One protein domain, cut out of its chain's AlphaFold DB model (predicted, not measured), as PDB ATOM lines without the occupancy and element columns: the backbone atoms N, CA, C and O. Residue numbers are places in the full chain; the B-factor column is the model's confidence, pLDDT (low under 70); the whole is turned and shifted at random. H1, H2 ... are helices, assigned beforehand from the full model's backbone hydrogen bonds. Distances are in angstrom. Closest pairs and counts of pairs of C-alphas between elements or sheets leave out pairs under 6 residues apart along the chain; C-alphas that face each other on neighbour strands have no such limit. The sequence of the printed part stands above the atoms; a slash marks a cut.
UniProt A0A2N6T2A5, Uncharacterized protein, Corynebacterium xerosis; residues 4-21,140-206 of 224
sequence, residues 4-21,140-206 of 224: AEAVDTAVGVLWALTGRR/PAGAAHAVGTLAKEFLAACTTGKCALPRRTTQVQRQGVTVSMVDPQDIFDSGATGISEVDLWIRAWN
ATOM      1  N   ALA A   4     111.342 163.701 141.456       92.25
ATOM      2  CA  ALA A   4     110.796 162.492 142.077       92.25
ATOM      3  C   ALA A   4     109.517 162.002 141.371       92.25
ATOM      4  O   ALA A   4     109.445 160.850 140.974       92.25
ATOM      5  N   GLU A   5     108.571 162.905 141.090       91.50
ATOM      6  CA  GLU A   5     107.327 162.574 140.374       91.50
ATOM      7  C   GLU A   5     107.598 162.028 138.959       91.50
ATOM      8  O   GLU A   5     106.924 161.104 138.502       91.50
ATOM      9  N   ALA A   6     108.599 162.575 138.262       91.56
ATOM     10  CA  ALA A   6     108.999 162.096 136.940       91.56
ATOM     11  C   ALA A   6     109.609 160.685 136.998       91.56
ATOM     12  O   ALA A   6     109.341 159.859 136.125       91.56
ATOM     13  N   VAL A   7     110.400 160.405 138.039       95.94
ATOM     14  CA  VAL A   7     110.969 159.077 138.299       95.94
ATOM     15  C   VAL A   7     109.868 158.079 138.639       95.94
ATOM     16  O   VAL A   7     109.809 157.032 138.005       95.94
ATOM     17  N   ASP A   8     108.958 158.414 139.553       94.12
ATOM     18  CA  ASP A   8     107.849 157.536 139.948       94.12
ATOM     19  C   ASP A   8     106.960 157.187 138.747       94.12
ATOM     20  O   ASP A   8     106.587 156.029 138.540       94.12
ATOM     21  N   THR A   9     106.693 158.176 137.889       92.31
ATOM     22  CA  THR A   9     105.951 157.975 136.638       92.31
ATOM     23  C   THR A   9     106.701 157.035 135.690       92.31
ATOM     24  O   THR A   9     106.111 156.094 135.158       92.31
ATOM     25  N   ALA A  10     108.009 157.241 135.501       94.56
ATOM     26  CA  ALA A  10     108.839 156.372 134.666       94.56
ATOM     27  C   ALA A  10     108.903 154.933 135.191       94.56
ATOM     28  O   ALA A  10     108.791 153.992 134.403       94.56
ATOM     29  N   VAL A  11     109.025 154.755 136.508       95.31
ATOM     30  CA  VAL A  11     108.980 153.444 137.164       95.31
ATOM     31  C   VAL A  11     107.643 152.765 136.891       95.31
ATOM     32  O   VAL A  11     107.635 151.622 136.437       95.31
ATOM     33  N   GLY A  12     106.521 153.462 137.096       92.56
ATOM     34  CA  GLY A  12     105.186 152.908 136.862       92.56
ATOM     35  C   GLY A  12     104.965 152.473 135.410       92.56
ATOM     36  O   GLY A  12     104.478 151.368 135.159       92.56
ATOM     37  N   VAL A  13     105.382 153.302 134.448       92.12
ATOM     38  CA  VAL A  13     105.275 152.993 133.014       92.12
ATOM     39  C   VAL A  13     106.147 151.797 132.642       92.12
ATOM     40  O   VAL A  13     105.651 150.853 132.031       92.12
ATOM     41  N   LEU A  14     107.421 151.775 133.041       93.88
ATOM     42  CA  LEU A  14     108.309 150.654 132.724       93.88
ATOM     43  C   LEU A  14     107.878 149.359 133.402       93.88
ATOM     44  O   LEU A  14     107.951 148.293 132.791       93.88
ATOM     45  N   TRP A  15     107.382 149.432 134.635       94.31
ATOM     46  CA  TRP A  15     106.823 148.278 135.327       94.31
ATOM     47  C   TRP A  15     105.628 147.696 134.566       94.31
ATOM     48  O   TRP A  15     105.573 146.488 134.339       94.31
ATOM     49  N   ALA A  16     104.715 148.544 134.085       92.00
ATOM     50  CA  ALA A  16     103.594 148.107 133.262       92.00
ATOM     51  C   ALA A  16     104.059 147.491 131.929       92.00
ATOM     52  O   ALA A  16     103.653 146.377 131.595       92.00
ATOM     53  N   LEU A  17     104.959 148.164 131.204       92.56
ATOM     54  CA  LEU A  17     105.455 147.721 129.893       92.56
ATOM     55  C   LEU A  17     106.330 146.461 129.965       92.56
ATOM     56  O   LEU A  17     106.451 145.733 128.982       92.56
ATOM     57  N   THR A  18     106.893 146.143 131.131       93.69
ATOM     58  CA  THR A  18     107.629 144.888 131.374       93.69
ATOM     59  C   THR A  18     106.747 143.752 131.908       93.69
ATOM     60  O   THR A  18     107.252 142.678 132.266       93.69
ATOM     61  N   GLY A  19     105.426 143.950 131.921       92.19
ATOM     62  CA  GLY A  19     104.441 142.952 132.328       92.19
ATOM     63  C   GLY A  19     104.286 142.809 133.835       92.19
ATOM     64  O   GLY A  19     103.864 141.752 134.295       92.19
ATOM     65  N   ARG A  20     104.629 143.848 134.606       92.44
ATOM     66  CA  ARG A  20     104.405 143.932 136.060       92.44
ATOM     67  C   ARG A  20     105.134 142.854 136.873       92.44
ATOM     68  O   ARG A  20     104.674 142.443 137.933       92.44
ATOM     69  N   ARG A  21     106.272 142.370 136.364       90.19
ATOM     70  CA  ARG A  21     107.010 141.220 136.929       90.19
ATOM     71  C   ARG A  21     108.116 141.589 137.911       90.19
ATOM     72  O   ARG A  21     108.543 140.735 138.680       90.19
ATOM     73  N   PRO A 140     115.828 143.888 136.361       94.88
ATOM     74  CA  PRO A 140     117.006 143.391 135.679       94.88
ATOM     75  C   PRO A 140     118.002 144.515 135.375       94.88
ATOM     76  O   PRO A 140     117.696 145.708 135.468       94.88
ATOM     77  N   ALA A 141     119.209 144.130 134.959       95.44
ATOM     78  CA  ALA A 141     120.240 145.076 134.550       95.44
ATOM     79  C   ALA A 141     119.716 146.067 133.491       95.44
ATOM     80  O   ALA A 141     118.935 145.719 132.600       95.44
ATOM     81  N   GLY A 142     120.136 147.326 133.606       95.56
ATOM     82  CA  GLY A 142     119.679 148.415 132.738       95.56
ATOM     83  C   GLY A 142     118.360 149.072 133.159       95.56
ATOM     84  O   GLY A 142     118.074 150.158 132.663       95.56
ATOM     85  N   ALA A 143     117.605 148.510 134.117       96.00
ATOM     86  CA  ALA A 143     116.355 149.113 134.595       96.00
ATOM     87  C   ALA A 143     116.547 150.555 135.088       96.00
ATOM     88  O   ALA A 143     115.804 151.447 134.691       96.00
ATOM     89  N   ALA A 144     117.578 150.806 135.902       96.06
ATOM     90  CA  ALA A 144     117.863 152.145 136.421       96.06
ATOM     91  C   ALA A 144     118.179 153.157 135.305       96.06
ATOM     92  O   ALA A 144     117.728 154.298 135.367       96.06
ATOM     93  N   HIS A 145     118.905 152.732 134.264       97.19
ATOM     94  CA  HIS A 145     119.194 153.573 133.102       97.19
ATOM     95  C   HIS A 145     117.915 153.875 132.315       97.19
ATOM     96  O   HIS A 145     117.623 155.036 132.054       97.19
ATOM     97  N   ALA A 146     117.113 152.850 132.007       96.62
ATOM     98  CA  ALA A 146     115.846 153.015 131.299       96.62
ATOM     99  C   ALA A 146     114.882 153.948 132.055       96.62
ATOM    100  O   ALA A 146     114.287 154.839 131.448       96.62
ATOM    101  N   VAL A 147     114.776 153.795 133.383       96.69
ATOM    102  CA  VAL A 147     114.001 154.695 134.253       96.69
ATOM    103  C   VAL A 147     114.553 156.115 134.188       96.69
ATOM    104  O   VAL A 147     113.779 157.046 134.001       96.69
ATOM    105  N   GLY A 148     115.870 156.293 134.309       96.25
ATOM    106  CA  GLY A 148     116.513 157.607 134.254       96.25
ATOM    107  C   GLY A 148     116.274 158.332 132.928       96.25
ATOM    108  O   GLY A 148     115.872 159.498 132.935       96.25
ATOM    109  N   THR A 149     116.447 157.638 131.798       95.81
ATOM    110  CA  THR A 149     116.150 158.178 130.465       95.81
ATOM    111  C   THR A 149     114.686 158.583 130.362       95.81
ATOM    112  O   THR A 149     114.381 159.714 129.988       95.81
ATOM    113  N   LEU A 150     113.762 157.691 130.722       94.12
ATOM    114  CA  LEU A 150     112.338 157.970 130.584       94.12
ATOM    115  C   LEU A 150     111.880 159.105 131.521       94.12
ATOM    116  O   LEU A 150     111.125 159.984 131.110       94.12
ATOM    117  N   ALA A 151     112.387 159.141 132.756       94.75
ATOM    118  CA  ALA A 151     112.100 160.194 133.729       94.75
ATOM    119  C   ALA A 151     112.591 161.566 133.253       94.75
ATOM    120  O   ALA A 151     111.882 162.564 133.405       94.75
ATOM    121  N   LYS A 152     113.779 161.625 132.635       94.19
ATOM    122  CA  LYS A 152     114.304 162.848 132.015       94.19
ATOM    123  C   LYS A 152     113.339 163.380 130.957       94.19
ATOM    124  O   LYS A 152     113.054 164.577 130.948       94.19
ATOM    125  N   GLU A 153     112.814 162.509 130.099       91.44
ATOM    126  CA  GLU A 153     111.895 162.927 129.040       91.44
ATOM    127  C   GLU A 153     110.527 163.355 129.580       91.44
ATOM    128  O   GLU A 153     109.987 164.365 129.121       91.44
ATOM    129  N   PHE A 154     110.002 162.682 130.612       88.50
ATOM    130  CA  PHE A 154     108.812 163.159 131.323       88.50
ATOM    131  C   PHE A 154     109.041 164.554 131.902       88.50
ATOM    132  O   PHE A 154     108.250 165.472 131.662       88.50
ATOM    133  N   LEU A 155     110.145 164.755 132.626       90.31
ATOM    134  CA  LEU A 155     110.468 166.045 133.229       90.31
ATOM    135  C   LEU A 155     110.572 167.147 132.172       90.31
ATOM    136  O   LEU A 155     110.001 168.228 132.344       90.31
ATOM    137  N   ALA A 156     111.255 166.868 131.062       87.94
ATOM    138  CA  ALA A 156     111.408 167.800 129.956       87.94
ATOM    139  C   ALA A 156     110.061 168.142 129.300       87.94
ATOM    140  O   ALA A 156     109.809 169.315 129.002       87.94
ATOM    141  N   ALA A 157     109.162 167.162 129.153       84.50
ATOM    142  CA  ALA A 157     107.831 167.364 128.587       84.50
ATOM    143  C   ALA A 157     106.994 168.379 129.379       84.50
ATOM    144  O   ALA A 157     106.289 169.182 128.763       84.50
ATOM    145  N   CYS A 158     107.109 168.368 130.713       80.69
ATOM    146  CA  CYS A 158     106.374 169.259 131.616       80.69
ATOM    147  C   CYS A 158     107.035 170.622 131.856       80.69
ATOM    148  O   CYS A 158     106.355 171.540 132.303       80.69
ATOM    149  N   THR A 159     108.346 170.752 131.638       82.31
ATOM    150  CA  THR A 159     109.100 171.968 131.999       82.31
ATOM    151  C   THR A 159     109.496 172.796 130.788       82.31
ATOM    152  O   THR A 159     109.240 173.994 130.744       82.31
ATOM    153  N   THR A 160     110.114 172.165 129.791       76.69
ATOM    154  CA  THR A 160     110.669 172.861 128.621       76.69
ATOM    155  C   THR A 160     109.809 172.688 127.374       76.69
ATOM    156  O   THR A 160     109.972 173.426 126.404       76.69
ATOM    157  N   GLY A 161     108.929 171.681 127.361       68.50
ATOM    158  CA  GLY A 161     108.146 171.295 126.190       68.50
ATOM    159  C   GLY A 161     108.957 170.590 125.091       68.50
ATOM    160  O   GLY A 161     108.367 170.086 124.137       68.50
ATOM    161  N   LYS A 162     110.290 170.516 125.220       74.31
ATOM    162  CA  LYS A 162     111.197 169.831 124.292       74.31
ATOM    163  C   LYS A 162     111.572 168.473 124.881       74.31
ATOM    164  O   LYS A 162     112.398 168.406 125.782       74.31
ATOM    165  N   CYS A 163     110.955 167.409 124.387       76.44
ATOM    166  CA  CYS A 163     111.197 166.033 124.822       76.44
ATOM    167  C   CYS A 163     111.114 165.077 123.626       76.44
ATOM    168  O   CYS A 163     110.443 165.387 122.640       76.44
ATOM    169  N   ALA A 164     111.753 163.916 123.739       74.12
ATOM    170  CA  ALA A 164     111.705 162.827 122.767       74.12
ATOM    171  C   ALA A 164     110.393 162.023 122.821       74.12
ATOM    172  O   ALA A 164     110.122 161.239 121.917       74.12
ATOM    173  N   LEU A 165     109.570 162.221 123.861       75.75
ATOM    174  CA  LEU A 165     108.265 161.570 123.966       75.75
ATOM    175  C   LEU A 165     107.355 161.977 122.791       75.75
ATOM    176  O   LEU A 165     107.201 163.181 122.542       75.75
ATOM    177  N   PRO A 166     106.717 161.011 122.103       63.59
ATOM    178  CA  PRO A 166     105.809 161.293 120.999       63.59
ATOM    179  C   PRO A 166     104.671 162.221 121.435       63.59
ATOM    180  O   PRO A 166     103.901 161.913 122.346       63.59
ATOM    181  N   ARG A 167     104.540 163.370 120.770       62.78
ATOM    182  CA  ARG A 167     103.385 164.268 120.911       62.78
ATOM    183  C   ARG A 167     102.412 163.976 119.775       62.78
ATOM    184  O   ARG A 167     102.846 163.713 118.657       62.78
ATOM    185  N   ARG A 168     101.098 164.059 120.028       53.19
ATOM    186  CA  ARG A 168     100.070 164.087 118.968       53.19
ATOM    187  C   ARG A 168     100.287 165.334 118.110       53.19
ATOM    188  O   ARG A 168      99.732 166.391 118.386       53.19
ATOM    189  N   THR A 169     101.154 165.237 117.112       48.59
ATOM    190  CA  THR A 169     101.393 166.282 116.116       48.59
ATOM    191  C   THR A 169     101.167 165.654 114.752       48.59
ATOM    192  O   THR A 169     102.051 165.039 114.174       48.59
ATOM    193  N   THR A 170      99.933 165.768 114.265       44.62
ATOM    194  CA  THR A 170      99.441 165.093 113.058       44.62
ATOM    195  C   THR A 170      99.956 165.690 111.745       44.62
ATOM    196  O   THR A 170      99.758 165.086 110.697       44.62
ATOM    197  N   GLN A 171     100.655 166.831 111.759       41.25
ATOM    198  CA  GLN A 171     101.429 167.316 110.610       41.25
ATOM    199  C   GLN A 171     102.284 168.530 110.987       41.25
ATOM    200  O   GLN A 171     101.775 169.497 111.550       41.25
ATOM    201  N   VAL A 172     103.561 168.535 110.601       45.50
ATOM    202  CA  VAL A 172     104.347 169.771 110.472       45.50
ATOM    203  C   VAL A 172     104.869 169.832 109.043       45.50
ATOM    204  O   VAL A 172     105.837 169.161 108.704       45.50
ATOM    205  N   GLN A 173     104.228 170.633 108.189       36.09
ATOM    206  CA  GLN A 173     104.816 171.014 106.905       36.09
ATOM    207  C   GLN A 173     105.745 172.209 107.132       36.09
ATOM    208  O   GLN A 173     105.296 173.313 107.438       36.09
ATOM    209  N   ARG A 174     107.054 172.005 106.970       46.53
ATOM    210  CA  ARG A 174     108.016 173.098 106.789       46.53
ATOM    211  C   ARG A 174     108.925 172.775 105.610       46.53
ATOM    212  O   ARG A 174     109.566 171.733 105.591       46.53
ATOM    213  N   GLN A 175     108.973 173.694 104.646       42.84
ATOM    214  CA  GLN A 175     109.951 173.718 103.547       42.84
ATOM    215  C   GLN A 175     110.061 172.413 102.731       42.84
ATOM    216  O   GLN A 175     111.151 172.014 102.341       42.84
ATOM    217  N   GLY A 176     108.938 171.741 102.458       52.19
ATOM    218  CA  GLY A 176     108.913 170.605 101.526       52.19
ATOM    219  C   GLY A 176     109.528 169.297 102.039       52.19
ATOM    220  O   GLY A 176     109.621 168.348 101.268       52.19
ATOM    221  N   VAL A 177     109.901 169.205 103.322       46.78
ATOM    222  CA  VAL A 177     110.279 167.936 103.961       46.78
ATOM    223  C   VAL A 177     109.065 167.380 104.697       46.78
ATOM    224  O   VAL A 177     108.658 167.896 105.739       46.78
ATOM    225  N   THR A 178     108.470 166.319 104.155       41.25
ATOM    226  CA  THR A 178     107.400 165.580 104.830       41.25
ATOM    227  C   THR A 178     108.023 164.673 105.884       41.25
ATOM    228  O   THR A 178     108.479 163.575 105.576       41.25
ATOM    229  N   VAL A 179     108.044 165.114 107.142       48.75
ATOM    230  CA  VAL A 179     108.303 164.199 108.259       48.75
ATOM    231  C   VAL A 179     106.989 163.484 108.560       48.75
ATOM    232  O   VAL A 179     106.092 164.055 109.179       48.75
ATOM    233  N   SER A 180     106.853 162.245 108.087       50.59
ATOM    234  CA  SER A 180     105.792 161.350 108.554       50.59
ATOM    235  C   SER A 180     106.165 160.902 109.965       50.59
ATOM    236  O   SER A 180     107.037 160.058 110.158       50.59
ATOM    237  N   MET A 181     105.574 161.553 110.966       54.78
ATOM    238  CA  MET A 181     105.635 161.082 112.345       54.78
ATOM    239  C   MET A 181     104.650 159.919 112.479       54.78
ATOM    240  O   MET A 181     103.513 160.026 112.020       54.78
ATOM    241  N   VAL A 182     105.101 158.812 113.072       58.94
ATOM    242  CA  VAL A 182     104.234 157.681 113.436       58.94
ATOM    243  C   VAL A 182     103.128 158.202 114.355       58.94
ATOM    244  O   VAL A 182     103.416 159.018 115.237       58.94
ATOM    245  N   ASP A 183     101.882 157.766 114.146       59.56
ATOM    246  CA  ASP A 183     100.774 158.144 115.025       59.56
ATOM    247  C   ASP A 183     101.135 157.730 116.461       59.56
ATOM    248  O   ASP A 183     101.443 156.562 116.713       59.56
ATOM    249  N   PRO A 184     101.134 158.653 117.436       57.66
ATOM    250  CA  PRO A 184     101.398 158.299 118.820       57.66
ATOM    251  C   PRO A 184     100.471 157.205 119.357       57.66
ATOM    252  O   PRO A 184     100.883 156.487 120.260       57.66
ATOM    253  N   GLN A 185      99.250 157.047 118.823       60.03
ATOM    254  CA  GLN A 185      98.392 155.905 119.159       60.03
ATOM    255  C   GLN A 185      99.033 154.569 118.792       60.03
ATOM    256  O   GLN A 185      99.091 153.704 119.655       60.03
ATOM    257  N   ASP A 186      99.634 154.439 117.609       62.09
ATOM    258  CA  ASP A 186     100.314 153.205 117.200       62.09
ATOM    259  C   ASP A 186     101.489 152.870 118.133       62.09
ATOM    260  O   ASP A 186     101.759 151.705 118.424       62.09
ATOM    261  N   ILE A 187     102.180 153.889 118.658       60.53
ATOM    262  CA  ILE A 187     103.274 153.709 119.624       60.53
ATOM    263  C   ILE A 187     102.729 153.203 120.967       60.53
ATOM    264  O   ILE A 187     103.257 152.224 121.504       60.53
ATOM    265  N   PHE A 188     101.653 153.805 121.482       62.31
ATOM    266  CA  PHE A 188     101.020 153.363 122.729       62.31
ATOM    267  C   PHE A 188     100.395 151.966 122.597       62.31
ATOM    268  O   PHE A 188     100.619 151.120 123.465       62.31
ATOM    269  N   ASP A 189      99.718 151.683 121.485       67.12
ATOM    270  CA  ASP A 189      99.119 150.379 121.171       67.12
ATOM    271  C   ASP A 189     100.193 149.301 120.953       67.12
ATOM    272  O   ASP A 189     100.005 148.118 121.260       67.12
ATOM    273  N   SER A 190     101.379 149.701 120.482       70.12
ATOM    274  CA  SER A 190     102.529 148.805 120.377       70.12
ATOM    275  C   SER A 190     103.189 148.491 121.726       70.12
ATOM    276  O   SER A 190     103.983 147.552 121.792       70.12
ATOM    277  N   GLY A 191     102.845 149.204 122.808       74.50
ATOM    278  CA  GLY A 191     103.496 149.065 124.114       74.50
ATOM    279  C   GLY A 191     104.920 149.629 124.135       74.50
ATOM    280  O   GLY A 191     105.782 149.103 124.839       74.50
ATOM    281  N   ALA A 192     105.178 150.660 123.332       81.75
ATOM    282  CA  ALA A 192     106.458 151.349 123.255       81.75
ATOM    283  C   ALA A 192     106.375 152.745 123.892       81.75
ATOM    284  O   ALA A 192     105.305 153.331 124.048       81.75
ATOM    285  N   THR A 193     107.530 153.281 124.265       85.19
ATOM    286  CA  THR A 193     107.702 154.640 124.795       85.19
ATOM    287  C   THR A 193     108.041 155.653 123.699       85.19
ATOM    288  O   THR A 193     107.855 156.852 123.898       85.19
ATOM    289  N   GLY A 194     108.537 155.185 122.546       84.06
ATOM    290  CA  GLY A 194     109.052 156.022 121.459       84.06
ATOM    291  C   GLY A 194     110.531 156.390 121.619       84.06
ATOM    292  O   GLY A 194     111.098 157.036 120.740       84.06
ATOM    293  N   ILE A 195     111.173 155.969 122.713       88.94
ATOM    294  CA  ILE A 195     112.600 156.169 122.968       88.94
ATOM    295  C   ILE A 195     113.322 154.861 122.643       88.94
ATOM    296  O   ILE A 195     113.189 153.877 123.367       88.94
ATOM    297  N   SER A 196     114.122 154.847 121.572       90.06
ATOM    298  CA  SER A 196     114.676 153.607 121.002       90.06
ATOM    299  C   SER A 196     115.445 152.744 122.006       90.06
ATOM    300  O   SER A 196     115.262 151.532 122.026       90.06
ATOM    301  N   GLU A 197     116.282 153.340 122.856       92.19
ATOM    302  CA  GLU A 197     117.046 152.588 123.862       92.19
ATOM    303  C   GLU A 197     116.157 151.967 124.949       92.19
ATOM    304  O   GLU A 197     116.372 150.821 125.349       92.19
ATOM    305  N   VAL A 198     115.118 152.687 125.380       93.88
ATOM    306  CA  VAL A 198     114.149 152.205 126.368       93.88
ATOM    307  C   VAL A 198     113.295 151.099 125.751       93.88
ATOM    308  O   VAL A 198     113.091 150.060 126.370       93.88
ATOM    309  N   ASP A 199     112.868 151.270 124.500       93.25
ATOM    310  CA  ASP A 199     112.041 150.301 123.779       93.25
ATOM    311  C   ASP A 199     112.799 149.009 123.463       93.25
ATOM    312  O   ASP A 199     112.238 147.917 123.575       93.25
ATOM    313  N   LEU A 200     114.085 149.104 123.113       93.50
ATOM    314  CA  LEU A 200     114.954 147.936 122.958       93.50
ATOM    315  C   LEU A 200     115.096 147.177 124.280       93.50
ATOM    316  O   LEU A 200     114.981 145.950 124.294       93.50
ATOM    317  N   TRP A 201     115.281 147.891 125.392       95.25
ATOM    318  CA  TRP A 201     115.340 147.274 126.716       95.25
ATOM    319  C   TRP A 201     114.007 146.612 127.102       95.25
ATOM    320  O   TRP A 201     114.001 145.459 127.535       95.25
ATOM    321  N   ILE A 202     112.868 147.278 126.872       94.44
ATOM    322  CA  ILE A 202     111.534 146.705 127.109       94.44
ATOM    323  C   ILE A 202     111.353 145.425 126.291       94.44
ATOM    324  O   ILE A 202     110.925 144.416 126.846       94.44
ATOM    325  N   ARG A 203     111.701 145.424 124.998       93.56
ATOM    326  CA  ARG A 203     111.564 144.243 124.126       93.56
ATOM    327  C   ARG A 203     112.479 143.093 124.534       93.56
ATOM    328  O   ARG A 203     112.073 141.944 124.399       93.56
ATOM    329  N   ALA A 204     113.670 143.380 125.057       94.56
ATOM    330  CA  ALA A 204     114.562 142.349 125.582       94.56
ATOM    331  C   ALA A 204     113.943 141.621 126.787       94.56
ATOM    332  O   ALA A 204     114.072 140.405 126.911       94.56
ATOM    333  N   TRP A 205     113.229 142.351 127.650       94.12
ATOM    334  CA  TRP A 205     112.641 141.783 128.863       94.12
ATOM    335  C   TRP A 205     111.190 141.332 128.696       94.12
ATOM    336  O   TRP A 205     110.768 140.426 129.409       94.12
ATOM    337  N   ASN A 206     110.422 141.897 127.765       94.06
ATOM    338  CA  ASN A 206     109.022 141.569 127.487       94.06
ATOM    339  C   ASN A 206     108.735 141.463 125.970       94.06
ATOM    340  O   ASN A 206     107.930 142.231 125.436       94.06
TER     341      ASN A 206
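AT A GLANCE: This is residues 4 to 21 and 140 to 206 of the 224 residues of an uncharacterized protein of Corynebacterium xerosis (UniProt A0A2N6T2A5). Two helices, H1 and H2, cross steeply and pack on each other, and a shorter helix, H4, packs on the early part of H2. From the end of H2 a long loop runs away from these helices and folds back, with residues 173 to 178 sticking out at its tip, to the short helix H3, which touches no helix. The printed part has 85 residues with four named helices, in the order H1, H2, H3, H4, and no named strand; its class is all helix. It is only just compact, close to loose, with a radius of gyration of the C-alphas of 14.0 A, and elongated, spanning 45 by 27 by 17 A.

IN THESE COORDINATES: H1, residues 4 to 17, begins with C-alpha 4 at (110.796, 162.492, 142.077) and is 19.9 A long. H2, residues 143 to 159, is the longest helix at 24.1 A. H3 is residues 184 to 189, 8.6 A. H4, residues 196 to 205, is 14.3 A long and ends with C-alpha 205 at (112.641, 141.783, 128.863).

HOW THE PARTS SIT: H1 and H2 touch, opposite ways at a steep tilt of 56 degrees; their closest C-alphas, of Val 7 and Ala 151, are 4.8 A apart. H2 touches H4 with residues 146 to 150 alone, opposite ways at a steep tilt of 39 degrees; the closest C-alphas, of Ala 146 and Val 198, are 5.3 A apart. H1 and H4 are close but not clearly touching, with the C-alphas of Leu 17 and Ile 202 closest at 6.8 A. H3 is apart from H1, H2 and H4. In H1, H2, H3 and H4 every O i to N i+4 pair is within hydrogen-bond range.

THE WHOLE: The C-alphas of Arg 21 and Gln 175, the two farthest apart, are 46.7 A apart. Residues 22 to 139 are not printed, and C-alphas 21 and 140 are 10.3 A apart across this cut. The link from H2 to H3 is long, 24 residues; in it residues 173 to 174 pair with residues 177 to 178, antiparallel. The mean pLDDT of the printed part is 79.4; residue 161 and residues 166 to 189 are under 70.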